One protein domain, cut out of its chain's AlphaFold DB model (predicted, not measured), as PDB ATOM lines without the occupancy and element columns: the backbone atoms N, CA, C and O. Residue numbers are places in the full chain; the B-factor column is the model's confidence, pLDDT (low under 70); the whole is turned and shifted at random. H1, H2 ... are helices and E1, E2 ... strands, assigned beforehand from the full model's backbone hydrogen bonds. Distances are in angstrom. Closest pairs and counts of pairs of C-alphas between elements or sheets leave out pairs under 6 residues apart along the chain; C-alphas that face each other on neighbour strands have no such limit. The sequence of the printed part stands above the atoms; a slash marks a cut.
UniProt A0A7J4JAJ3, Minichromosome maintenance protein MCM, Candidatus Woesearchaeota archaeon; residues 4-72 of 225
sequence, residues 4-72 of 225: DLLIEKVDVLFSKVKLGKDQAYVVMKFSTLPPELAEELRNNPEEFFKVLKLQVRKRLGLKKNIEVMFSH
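Overview. This is residues 4 to 72 of the 225 residues of the protein "Minichromosome maintenance protein MCM" of Candidatus Woesearchaeota archaeon (UniProt A0A7J4JAJ3). A small wall of three strands, E1, E2 and E3, has the longest helix, H3, packed across one of its faces over E3, while its other face is bare of named helices. H2 lies beyond one end of the sheet and makes a corner with H3, and H1 is close to H3 at about a right angle to it. The printed part has 69 residues, with three named helices and three named strands in the order H1, E1, E2, H2, H3, E3; the sheet order is E1, E2, E3, and the sheet is mixed. The class is mixed, helices and strands; the whole is compact, with a radius of gyration of the C-alphas of 11.6 A, and it spans 34 by 23 by 20 A, only just elongated.

Along the chain. In the sheet, E2 is residues 24 to 29, 17.0 A from first to last C-alpha, E3 is residues 66 to 71, 16.1 A, and E1 is residues 17 to 19, 6.2 A. H3 is residues 45 to 59, 20.7 A; H2 is residues 35 to 43, 12.3 A; H1 is residues 4 to 10, 9.6 A. C-alpha 4, where H1 begins, is at (36.477, 54.034, -23.226); C-alpha 45, where H3 begins, is at (30.801, 65.311, -10.939); C-alpha 71, where E3 ends, is at (24.595, 52.412, -7.168).

Arrangement. E2 is the inner strand. E2 and E3 are parallel, at 24 degrees, with N 26 and O 67 2.8 A apart and N 69 and O 26 2.9 A apart, both within hydrogen-bond range. E1 and E2 form an antiparallel hairpin at 173 degrees; C-alphas 17 and 26 face each other at 5.1 A, but no backbone N and O across this pair are within hydrogen-bond range. H3 is on the sheet, making two layers, a helix on one face of a sheet. Its height over the sheet is 6.1 A, and it lies over E3, only just across the strands at 61 degrees on the local plane. The closest C-alphas of H3 and E3 are those of Lys 53 and Ile 66, 6.2 A apart. E2, H2, H3 and E3 form a strand-helix-strand unit, two parallel neighbour strands with helices between them in the chain, and its crossover is right-handed. H2 is not on the sheet. H2 and H3 only just touch, only at the corner, with 3 pairs of C-alphas within 8 A; the closest are those of Leu 41 and Phe 48, 5.8 A, and H3 touches H2 with residues 48 to 49 alone. H1 is not on the sheet; it is close to H3 but not clearly touching, about perpendicular at 80 degrees, with the C-alphas of Ile 7 and Val 56 closest at 7.2 A. In H1, H2 and H3 every O i to N i+4 pair is within hydrogen-bond range.

Size, cuts and confidence. The two C-alphas farthest apart are those of Lys 21 and Glu 36, 35.1 A. The printed part has no cut and no long link. Residues 42 to 47, of which 45 to 47 belong to H3, stand free. The mean pLDDT of the printed part is 78.5, and residues 4 to 23 are under 70.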
ATOM      1  N   ASP A   4      36.702  55.209 -22.388       67.69
ATOM      2  CA  ASP A   4      36.477  54.034 -23.226       67.69
ATOM      3  C   ASP A   4      36.803  52.761 -22.435       67.69
ATOM      4  O   ASP A   4      35.974  51.849 -22.402       67.69
ATOM      5  N   LEU A   5      37.885  52.764 -21.646       66.06
ATOM      6  CA  LEU A   5      38.232  51.678 -20.713       66.06
ATOM      7  C   LEU A   5      37.159  51.443 -19.630       66.06
ATOM      8  O   LEU A   5      36.872  50.303 -19.252       66.06
ATOM      9  N   LEU A   6      36.545  52.514 -19.110       67.44
ATOM     10  CA  LEU A   6      35.406  52.399 -18.191       67.44
ATOM     11  C   LEU A   6      34.249  51.690 -18.883       67.44
ATOM     12  O   LEU A   6      33.657  50.772 -18.319       67.44
ATOM     13  N   ILE A   7      33.912  52.127 -20.092       66.31
ATOM     14  CA  ILE A   7      32.739  51.613 -20.779       66.31
ATOM     15  C   ILE A   7      32.985  50.177 -21.273       66.31
ATOM     16  O   ILE A   7      32.059  49.376 -21.246       66.31
ATOM     17  N   GLU A   8      34.222  49.791 -21.598       64.06
ATOM     18  CA  GLU A   8      34.600  48.390 -21.854       64.06
ATOM     19  C   GLU A   8      34.387  47.487 -20.637       64.06
ATOM     20  O   GLU A   8      33.824  46.402 -20.763       64.06
ATOM     21  N   LYS A   9      34.754  47.948 -19.436       61.41
ATOM     22  CA  LYS A   9      34.472  47.216 -18.186       61.41
ATOM     23  C   LYS A   9      32.981  47.190 -17.837       61.41
ATOM     24  O   LYS A   9      32.528  46.302 -17.115       61.41
ATOM     25  N   VAL A  10      32.222  48.173 -18.318       58.16
ATOM     26  CA  VAL A  10      30.789  48.347 -18.040       58.16
ATOM     27  C   VAL A  10      29.892  47.669 -19.082       58.16
ATOM     28  O   VAL A  10      28.741  47.383 -18.759       58.16
ATOM     29  N   ASP A  11      30.403  47.313 -20.263       51.81
ATOM     30  CA  ASP A  11      29.635  46.653 -21.334       51.81
ATOM     31  C   ASP A  11      28.996  45.321 -20.895       51.81
ATOM     32  O   ASP A  11      28.012  44.869 -21.478       51.81
ATOM     33  N   VAL A  12      29.504  44.725 -19.812       48.59
ATOM     34  CA  VAL A  12      29.007  43.473 -19.217       48.59
ATOM     35  C   VAL A  12      28.045  43.712 -18.033       48.59
ATOM     36  O   VAL A  12      27.368  42.791 -17.577       48.59
ATOM     37  N   LEU A  13      27.925  44.940 -17.517       43.47
ATOM     38  CA  LEU A  13      27.248  45.253 -16.246       43.47
ATOM     39  C   LEU A  13      26.155  46.324 -16.376       43.47
ATOM     40  O   LEU A  13      25.989  47.184 -15.506       43.47
ATOM     41  N   PHE A  14      25.322  46.230 -17.411       53.41
ATOM     42  CA  PHE A  14      24.049  46.949 -17.429       53.41
ATOM     43  C   PHE A  14      23.079  46.312 -16.429       53.41
ATOM     44  O   PHE A  14      22.317  45.405 -16.751       53.41
ATOM     45  N   SER A  15      23.097  46.786 -15.181       50.38
ATOM     46  CA  SER A  15      22.254  46.204 -14.126       50.38
ATOM     47  C   SER A  15      20.752  46.429 -14.354       50.38
ATOM     48  O   SER A  15      19.942  45.686 -13.801       50.38
ATOM     49  N   LYS A  16      20.389  47.426 -15.178       54.62
ATOM     50  CA  LYS A  16      19.086  47.635 -15.833       54.62
ATOM     51  C   LYS A  16      19.205  48.821 -16.792       54.62
ATOM     52  O   LYS A  16      19.408  49.945 -16.340       54.62
ATOM     53  N   VAL A  17      19.038  48.586 -18.092       60.03
ATOM     54  CA  VAL A  17      18.641  49.640 -19.036       60.03
ATOM     55  C   VAL A  17      17.133  49.524 -19.190       60.03
ATOM     56  O   VAL A  17      16.650  48.539 -19.746       60.03
ATOM     57  N   LYS A  18      16.364  50.485 -18.673       60.34
ATOM     58  CA  LYS A  18      14.942  50.571 -19.024       60.34
ATOM     59  C   LYS A  18      14.789  51.564 -20.163       60.34
ATOM     60  O   LYS A  18      14.944  52.767 -19.980       60.34
ATOM     61  N   LEU A  19      14.486  51.041 -21.344       55.19
ATOM     62  CA  LEU A  19      14.022  51.826 -22.482       55.19
ATOM     63  C   LEU A  19      12.523  52.075 -22.276       55.19
ATOM     64  O   LEU A  19      11.686  51.261 -22.658       55.19
ATOM     65  N   GLY A  20      12.185  53.158 -21.574       48.38
ATOM     66  CA  GLY A  20      10.801  53.619 -21.468       48.38
ATOM     67  C   GLY A  20      10.324  54.277 -22.767       48.38
ATOM     68  O   GLY A  20      11.119  54.527 -23.674       48.38
ATOM     69  N   LYS A  21       9.026  54.617 -22.844       48.41
ATOM     70  CA  LYS A  21       8.451  55.325 -24.006       48.41
ATOM     71  C   LYS A  21       9.193  56.636 -24.327       48.41
ATOM     72  O   LYS A  21       9.316  56.961 -25.507       48.41
ATOM     73  N   ASP A  22       9.793  57.314 -23.333       54.69
ATOM     74  CA  ASP A  22      10.416  58.625 -23.568       54.69
ATOM     75  C   ASP A  22      11.854  58.892 -23.108       54.69
ATOM     76  O   ASP A  22      12.471  59.774 -23.704       54.69
ATOM     77  N   GLN A  23      12.462  58.125 -22.199       65.25
ATOM     78  CA  GLN A  23      13.879  58.307 -21.837       65.25
ATOM     79  C   GLN A  23      14.555  56.996 -21.421       65.25
ATOM     80  O   GLN A  23      13.907  56.081 -20.911       65.25
ATOM     81  N   ALA A  24      15.866  56.920 -21.660       79.94
ATOM     82  CA  ALA A  24      16.716  55.815 -21.238       79.94
ATOM     83  C   ALA A  24      17.491  56.213 -19.978       79.94
ATOM     84  O   ALA A  24      17.969  57.342 -19.863       79.94
ATOM     85  N   TYR A  25      17.670  55.273 -19.057       86.50
ATOM     86  CA  TYR A  25      18.611  55.430 -17.956       86.50
ATOM     87  C   TYR A  25      19.400  54.146 -17.729       86.50
ATOM     88  O   TYR A  25      18.935  53.050 -18.058       86.50
ATOM     89  N   VAL A  26      20.591  54.293 -17.159       86.94
ATOM     90  CA  VAL A  26      21.496  53.194 -16.823       86.94
ATOM     91  C   VAL A  26      21.950  53.344 -15.383       86.94
ATOM     92  O   VAL A  26      22.431  54.402 -14.978       86.94
ATOM     93  N   VAL A  27      21.833  52.257 -14.623       87.56
ATOM     94  CA  VAL A  27      22.434  52.136 -13.293       87.56
ATOM     95  C   VAL A  27      23.707  51.306 -13.397       87.56
ATOM     96  O   VAL A  27      23.664  50.126 -13.760       87.56
ATOM     97  N   MET A  28      24.830  51.919 -13.041       88.12
ATOM     98  CA  MET A  28      26.145  51.295 -12.936       88.12
ATOM     99  C   MET A  28      26.459  51.019 -11.462       88.12
ATOM    100  O   MET A  28      26.000  51.733 -10.565       88.12
ATOM    101  N   LYS A  29      27.220  49.964 -11.170       88.94
ATOM    102  CA  LYS A  29      27.741  49.742  -9.813       88.94
ATOM    103  C   LYS A  29      28.992  50.588  -9.635       88.94
ATOM    104  O   LYS A  29      29.846  50.581 -10.509       88.94
ATOM    105  N   PHE A  30      29.143  51.257  -8.497       90.31
ATOM    106  CA  PHE A  30      30.344  52.051  -8.237       90.31
ATOM    107  C   PHE A  30      31.633  51.220  -8.339       90.31
ATOM    108  O   PHE A  30      32.641  51.703  -8.834       90.31
ATOM    109  N   SER A  31      31.590  49.941  -7.955       88.12
ATOM    110  CA  SER A  31      32.736  49.024  -8.019       88.12
ATOM    111  C   SER A  31      33.329  48.822  -9.421       88.12
ATOM    112  O   SER A  31      34.398  48.233  -9.534       88.12
ATOM    113  N   THR A  32      32.643  49.243 -10.491       86.12
ATOM    114  CA  THR A  32      33.171  49.164 -11.862       86.12
ATOM    115  C   THR A  32      34.031  50.368 -12.240       86.12
ATOM    116  O   THR A  32      34.691  50.325 -13.275       86.12
ATOM    117  N   LEU A  33      34.017  51.444 -11.444       86.62
ATOM    118  CA  LEU A  33      34.825  52.637 -11.684       86.62
ATOM    119  C   LEU A  33      36.300  52.362 -11.359       86.62
ATOM    120  O   LEU A  33      36.618  51.994 -10.226       86.62
ATOM    121  N   PRO A  34      37.221  52.587 -12.313       87.12
ATOM    122  CA  PRO A  34      38.639  52.713 -12.016       87.12
ATOM    123  C   PRO A  34      38.894  53.820 -10.979       87.12
ATOM    124  O   PRO A  34      38.178  54.826 -10.997       87.12
ATOM    125  N   PRO A  35      39.933  53.697 -10.131       88.38
ATOM    126  CA  PRO A  35      40.240  54.684  -9.092       88.38
ATOM    127  C   PRO A  35      40.351  56.126  -9.606       88.38
ATOM    128  O   PRO A  35      39.784  57.034  -9.010       88.38
ATOM    129  N   GLU A  36      40.994  56.333 -10.758       87.88
ATOM    130  CA  GLU A  36      41.141  57.660 -11.377       87.88
ATOM    131  C   GLU A  36      39.789  58.311 -11.704       87.88
ATOM    132  O   GLU A  36      39.588  59.505 -11.499       87.88
ATOM    133  N   LEU A  37      38.828  57.515 -12.177       89.56
ATOM    134  CA  LEU A  37      37.487  57.988 -12.511       89.56
ATOM    135  C   LEU A  37      36.596  58.123 -11.275       89.56
ATOM    136  O   LEU A  37      35.680  58.940 -11.275       89.56
ATOM    137  N   ALA A  38      36.860  57.353 -10.220       91.75
ATOM    138  CA  ALA A  38      36.212  57.535  -8.926       91.75
ATOM    139  C   ALA A  38      36.613  58.872  -8.278       91.75
ATOM    140  O   ALA A  38      35.742  59.583  -7.766       91.75
ATOM    141  N   GLU A  39      37.897  59.238  -8.355       92.06
ATOM    142  CA  GLU A  39      38.401  60.551  -7.939       92.06
ATOM    143  C   GLU A  39      37.792  61.678  -8.776       92.06
ATOM    144  O   GLU A  39      37.312  62.672  -8.226       92.06
ATOM    145  N   GLU A  40      37.725  61.509 -10.098       91.81
ATOM    146  CA  GLU A  40      37.083  62.499 -10.964       91.81
ATOM    147  C   GLU A  40      35.593  62.659 -10.635       91.81
ATOM    148  O   GLU A  40      35.114  63.779 -10.469       91.81
ATOM    149  N   LEU A  41      34.857  61.556 -10.455       94.00
ATOM    150  CA  LEU A  41      33.461  61.591 -10.015       94.00
ATOM    151  C   LEU A  41      33.321  62.323  -8.676       94.00
ATOM    152  O   LEU A  41      32.397  63.117  -8.507       94.00
ATOM    153  N   ARG A  42      34.220  62.070  -7.716       95.75
ATOM    154  CA  ARG A  42      34.192  62.704  -6.391       95.75
ATOM    155  C   ARG A  42      34.393  64.213  -6.480       95.75
ATOM    156  O   ARG A  42      33.726  64.942  -5.746       95.75
ATOM    157  N   ASN A  43      35.309  64.661  -7.335       93.31
ATOM    158  CA  ASN A  43      35.806  66.032  -7.335       93.31
ATOM    159  C   ASN A  43      35.167  66.936  -8.395       93.31
ATOM    160  O   ASN A  43      35.004  68.119  -8.113       93.31
ATOM    161  N   ASN A  44      34.777  66.386  -9.547       90.12
ATOM    162  CA  ASN A  44      34.240  67.103 -10.709       90.12
ATOM    163  C   ASN A  44      32.995  66.398 -11.309       90.12
ATOM    164  O   ASN A  44      32.951  66.106 -12.509       90.12
ATOM    165  N   PRO A  45      31.945  66.118 -10.511       90.12
ATOM    166  CA  PRO A  45      30.801  65.311 -10.939       90.12
ATOM    167  C   PRO A  45      30.061  65.871 -12.158       90.12
ATOM    168  O   PRO A  45      29.595  65.103 -12.996       90.12
ATOM    169  N   GLU A  46      29.946  67.194 -12.289       84.19
ATOM    170  CA  GLU A  46      29.219  67.816 -13.402       84.19
ATOM    171  C   GLU A  46      29.849  67.495 -14.763       84.19
ATOM    172  O   GLU A  46      29.162  67.017 -15.673       84.19
ATOM    173  N   GLU A  47      31.161  67.710 -14.896       81.94
ATOM    174  CA  GLU A  47      31.875  67.404 -16.136       81.94
ATOM    175  C   GLU A  47      31.987  65.891 -16.334       81.94
ATOM    176  O   GLU A  47      31.746  65.398 -17.440       81.94
ATOM    177  N   PHE A  48      32.223  65.141 -15.253       87.75
ATOM    178  CA  PHE A  48      32.253  63.683 -15.275       87.75
ATOM    179  C   PHE A  48      30.972  63.090 -15.885       87.75
ATOM    180  O   PHE A  48      31.031  62.339 -16.863       87.75
ATOM    181  N   PHE A  49      29.791  63.457 -15.372       88.88
ATOM    182  CA  PHE A  49      28.522  62.946 -15.899       88.88
ATOM    183  C   PHE A  49      28.214  63.477 -17.298       88.88
ATOM    184  O   PHE A  49      27.602  62.761 -18.093       88.88
ATOM    185  N   LYS A  50      28.635  64.700 -17.633       85.62
ATOM    186  CA  LYS A  50      28.479  65.248 -18.985       85.62
ATOM    187  C   LYS A  50      29.233  64.408 -20.016       85.62
ATOM    188  O   LYS A  50      28.639  64.036 -21.030       85.62
ATOM    189  N   VAL A  51      30.495  64.071 -19.751       86.81
ATOM    190  CA  VAL A  51      31.306  63.224 -20.637       86.81
ATOM    191  C   VAL A  51      30.767  61.793 -20.656       86.81
ATOM    192  O   VAL A  51      30.513  61.251 -21.735       86.81
ATOM    193  N   LEU A  52      30.490  61.209 -19.487       88.75
ATOM    194  CA  LEU A  52      30.008  59.832 -19.374       88.75
ATOM    195  C   LEU A  52      28.693  59.608 -20.131       88.75
ATOM    196  O   LEU A  52      28.580  58.660 -20.907       88.75
ATOM    197  N   LYS A  53      27.708  60.503 -19.976       88.25
ATOM    198  CA  LYS A  53      26.426  60.414 -20.696       88.25
ATOM    199  C   LYS A  53      26.614  60.458 -22.209       88.25
ATOM    200  O   LYS A  53      25.948  59.714 -22.926       88.25
ATOM    201  N   LEU A  54      27.510  61.313 -22.711       86.62
ATOM    202  CA  LEU A  54      27.794  61.405 -24.145       86.62
ATOM    203  C   LEU A  54      28.398  60.109 -24.682       86.62
ATOM    204  O   LEU A  54      27.972  59.648 -25.742       86.62
ATOM    205  N   GLN A  55      29.351  59.525 -23.958       87.25
ATOM    206  CA  GLN A  55      30.021  58.299 -24.382       87.25
ATOM    207  C   GLN A  55      29.090  57.082 -24.324       87.25
ATOM    208  O   GLN A  55      28.963  56.357 -25.309       87.25
ATOM    209  N   VAL A  56      28.338  56.919 -23.231       85.56
ATOM    210  CA  VAL A  56      27.335  55.848 -23.101       85.56
ATOM    211  C   VAL A  56      26.270  55.967 -24.193       85.56
ATOM    212  O   VAL A  56      25.931  54.979 -24.839       85.56
ATOM    213  N   ARG A  57      25.778  57.185 -24.466       85.44
ATOM    214  CA  ARG A  57      24.806  57.426 -25.544       85.44
ATOM    215  C   ARG A  57      25.354  57.017 -26.912       85.44
ATOM    216  O   ARG A  57      24.625  56.390 -27.678       85.44
ATOM    217  N   LYS A  58      26.607  57.381 -27.219       85.69
ATOM    218  CA  LYS A  58      27.273  57.037 -28.485       85.69
ATOM    219  C   LYS A  58      27.436  55.527 -28.640       85.69
ATOM    220  O   LYS A  58      27.019  54.997 -29.665       85.69
ATOM    221  N   ARG A  59      27.975  54.839 -27.628       83.38
ATOM    222  CA  ARG A  59      28.209  53.386 -27.679       83.38
ATOM    223  C   ARG A  59      26.916  52.591 -27.828       83.38
ATOM    224  O   ARG A  59      26.868  51.644 -28.599       83.38
ATOM    225  N   LEU A  60      25.850  53.016 -27.150       79.31
ATOM    226  CA  LEU A  60      24.538  52.369 -27.238       79.31
ATOM    227  C   LEU A  60      23.732  52.762 -28.492       79.31
ATOM    228  O   LEU A  60      22.598  52.314 -28.648       79.31
ATOM    229  N   GLY A  61      24.256  53.637 -29.358       82.38
ATOM    230  CA  GLY A  61      23.537  54.107 -30.547       82.38
ATOM    231  C   GLY A  61      22.216  54.825 -30.228       82.38
ATOM    232  O   GLY A  61      21.295  54.845 -31.049       82.38
ATOM    233  N   LEU A  62      22.085  55.400 -29.027       80.38
ATOM    234  CA  LEU A  62      20.833  56.000 -28.569       80.38
ATOM    235  C   LEU A  62      20.623  57.377 -29.204       80.38
ATOM    236  O   LEU A  62      21.453  58.278 -29.090       80.38
ATOM    237  N   LYS A  63      19.450  57.568 -29.818       77.94
ATOM    238  CA  LYS A  63      19.031  58.868 -30.375       77.94
ATOM    239  C   LYS A  63      18.562  59.855 -29.299       77.94
ATOM    240  O   LYS A  63      18.667  61.063 -29.492       77.94
ATOM    241  N   LYS A  64      18.029  59.353 -28.178       77.00
ATOM    242  CA  LYS A  64      17.543  60.161 -27.046       77.00
ATOM    243  C   LYS A  64      18.651  60.360 -25.999       77.00
ATOM    244  O   LYS A  64      19.648  59.640 -25.986       77.00
ATOM    245  N   ASN A  65      18.476  61.355 -25.127       79.75
ATOM    246  CA  ASN A  65      19.360  61.539 -23.974       79.75
ATOM    247  C   ASN A  65      19.233  60.361 -23.000       79.75
ATOM    248  O   ASN A  65      18.184  59.718 -22.926       79.75
ATOM    249  N   ILE A  66      20.320  60.103 -22.273       85.44
ATOM    250  CA  ILE A  66      20.426  59.028 -21.292       85.44
ATOM    251  C   ILE A  66      20.868  59.591 -19.944       85.44
ATOM    252  O   ILE A  66      21.776  60.423 -19.882       85.44
ATOM    253  N   GLU A  67      20.243  59.114 -18.874       87.75
ATOM    254  CA  GLU A  67      20.697  59.351 -17.507       87.75
ATOM    255  C   GLU A  67      21.602  58.206 -17.041       87.75
ATOM    256  O   GLU A  67      21.317  57.033 -17.277       87.75
ATOM    257  N   VAL A  68      22.717  58.545 -16.393       90.06
ATOM    258  CA  VAL A  68      23.689  57.567 -15.888       90.06
ATOM    259  C   VAL A  68      23.812  57.748 -14.387       90.06
ATOM    260  O   VAL A  68      24.081  58.851 -13.912       90.06
ATOM    261  N   MET A  69      23.601  56.664 -13.650       91.75
ATOM    262  CA  MET A  69      23.479  56.654 -12.197       91.75
ATOM    263  C   MET A  69      24.453  55.655 -11.585       91.75
ATOM    264  O   MET A  69      24.637  54.569 -12.138       91.75
ATOM    265  N   PHE A  70      25.024  55.978 -10.425       92.38
ATOM    266  CA  PHE A  70      25.837  55.028  -9.659       92.38
ATOM    267  C   PHE A  70      25.086  54.482  -8.448       92.38
ATOM    268  O   PHE A  70      24.494  55.214  -7.660       92.38
ATOM    269  N   SER A  71      25.132  53.164  -8.303       91.12
ATOM    270  CA  SER A  71      24.595  52.412  -7.168       91.12
ATOM    271  C   SER A  71      25.722  51.852  -6.311       91.12
ATOM    272  O   SER A  71      26.849  51.689  -6.792       91.12
ATOM    273  N   HIS A  72      25.402  51.495  -5.066       90.69
ATOM    274  CA  HIS A  72      26.340  50.832  -4.150       90.69
ATOM    275  C   HIS A  72      27.643  51.619  -3.928       90.69
ATOM    276  O   HIS A  72      28.734  51.048  -3.964       90.69
TER     277      HIS A  72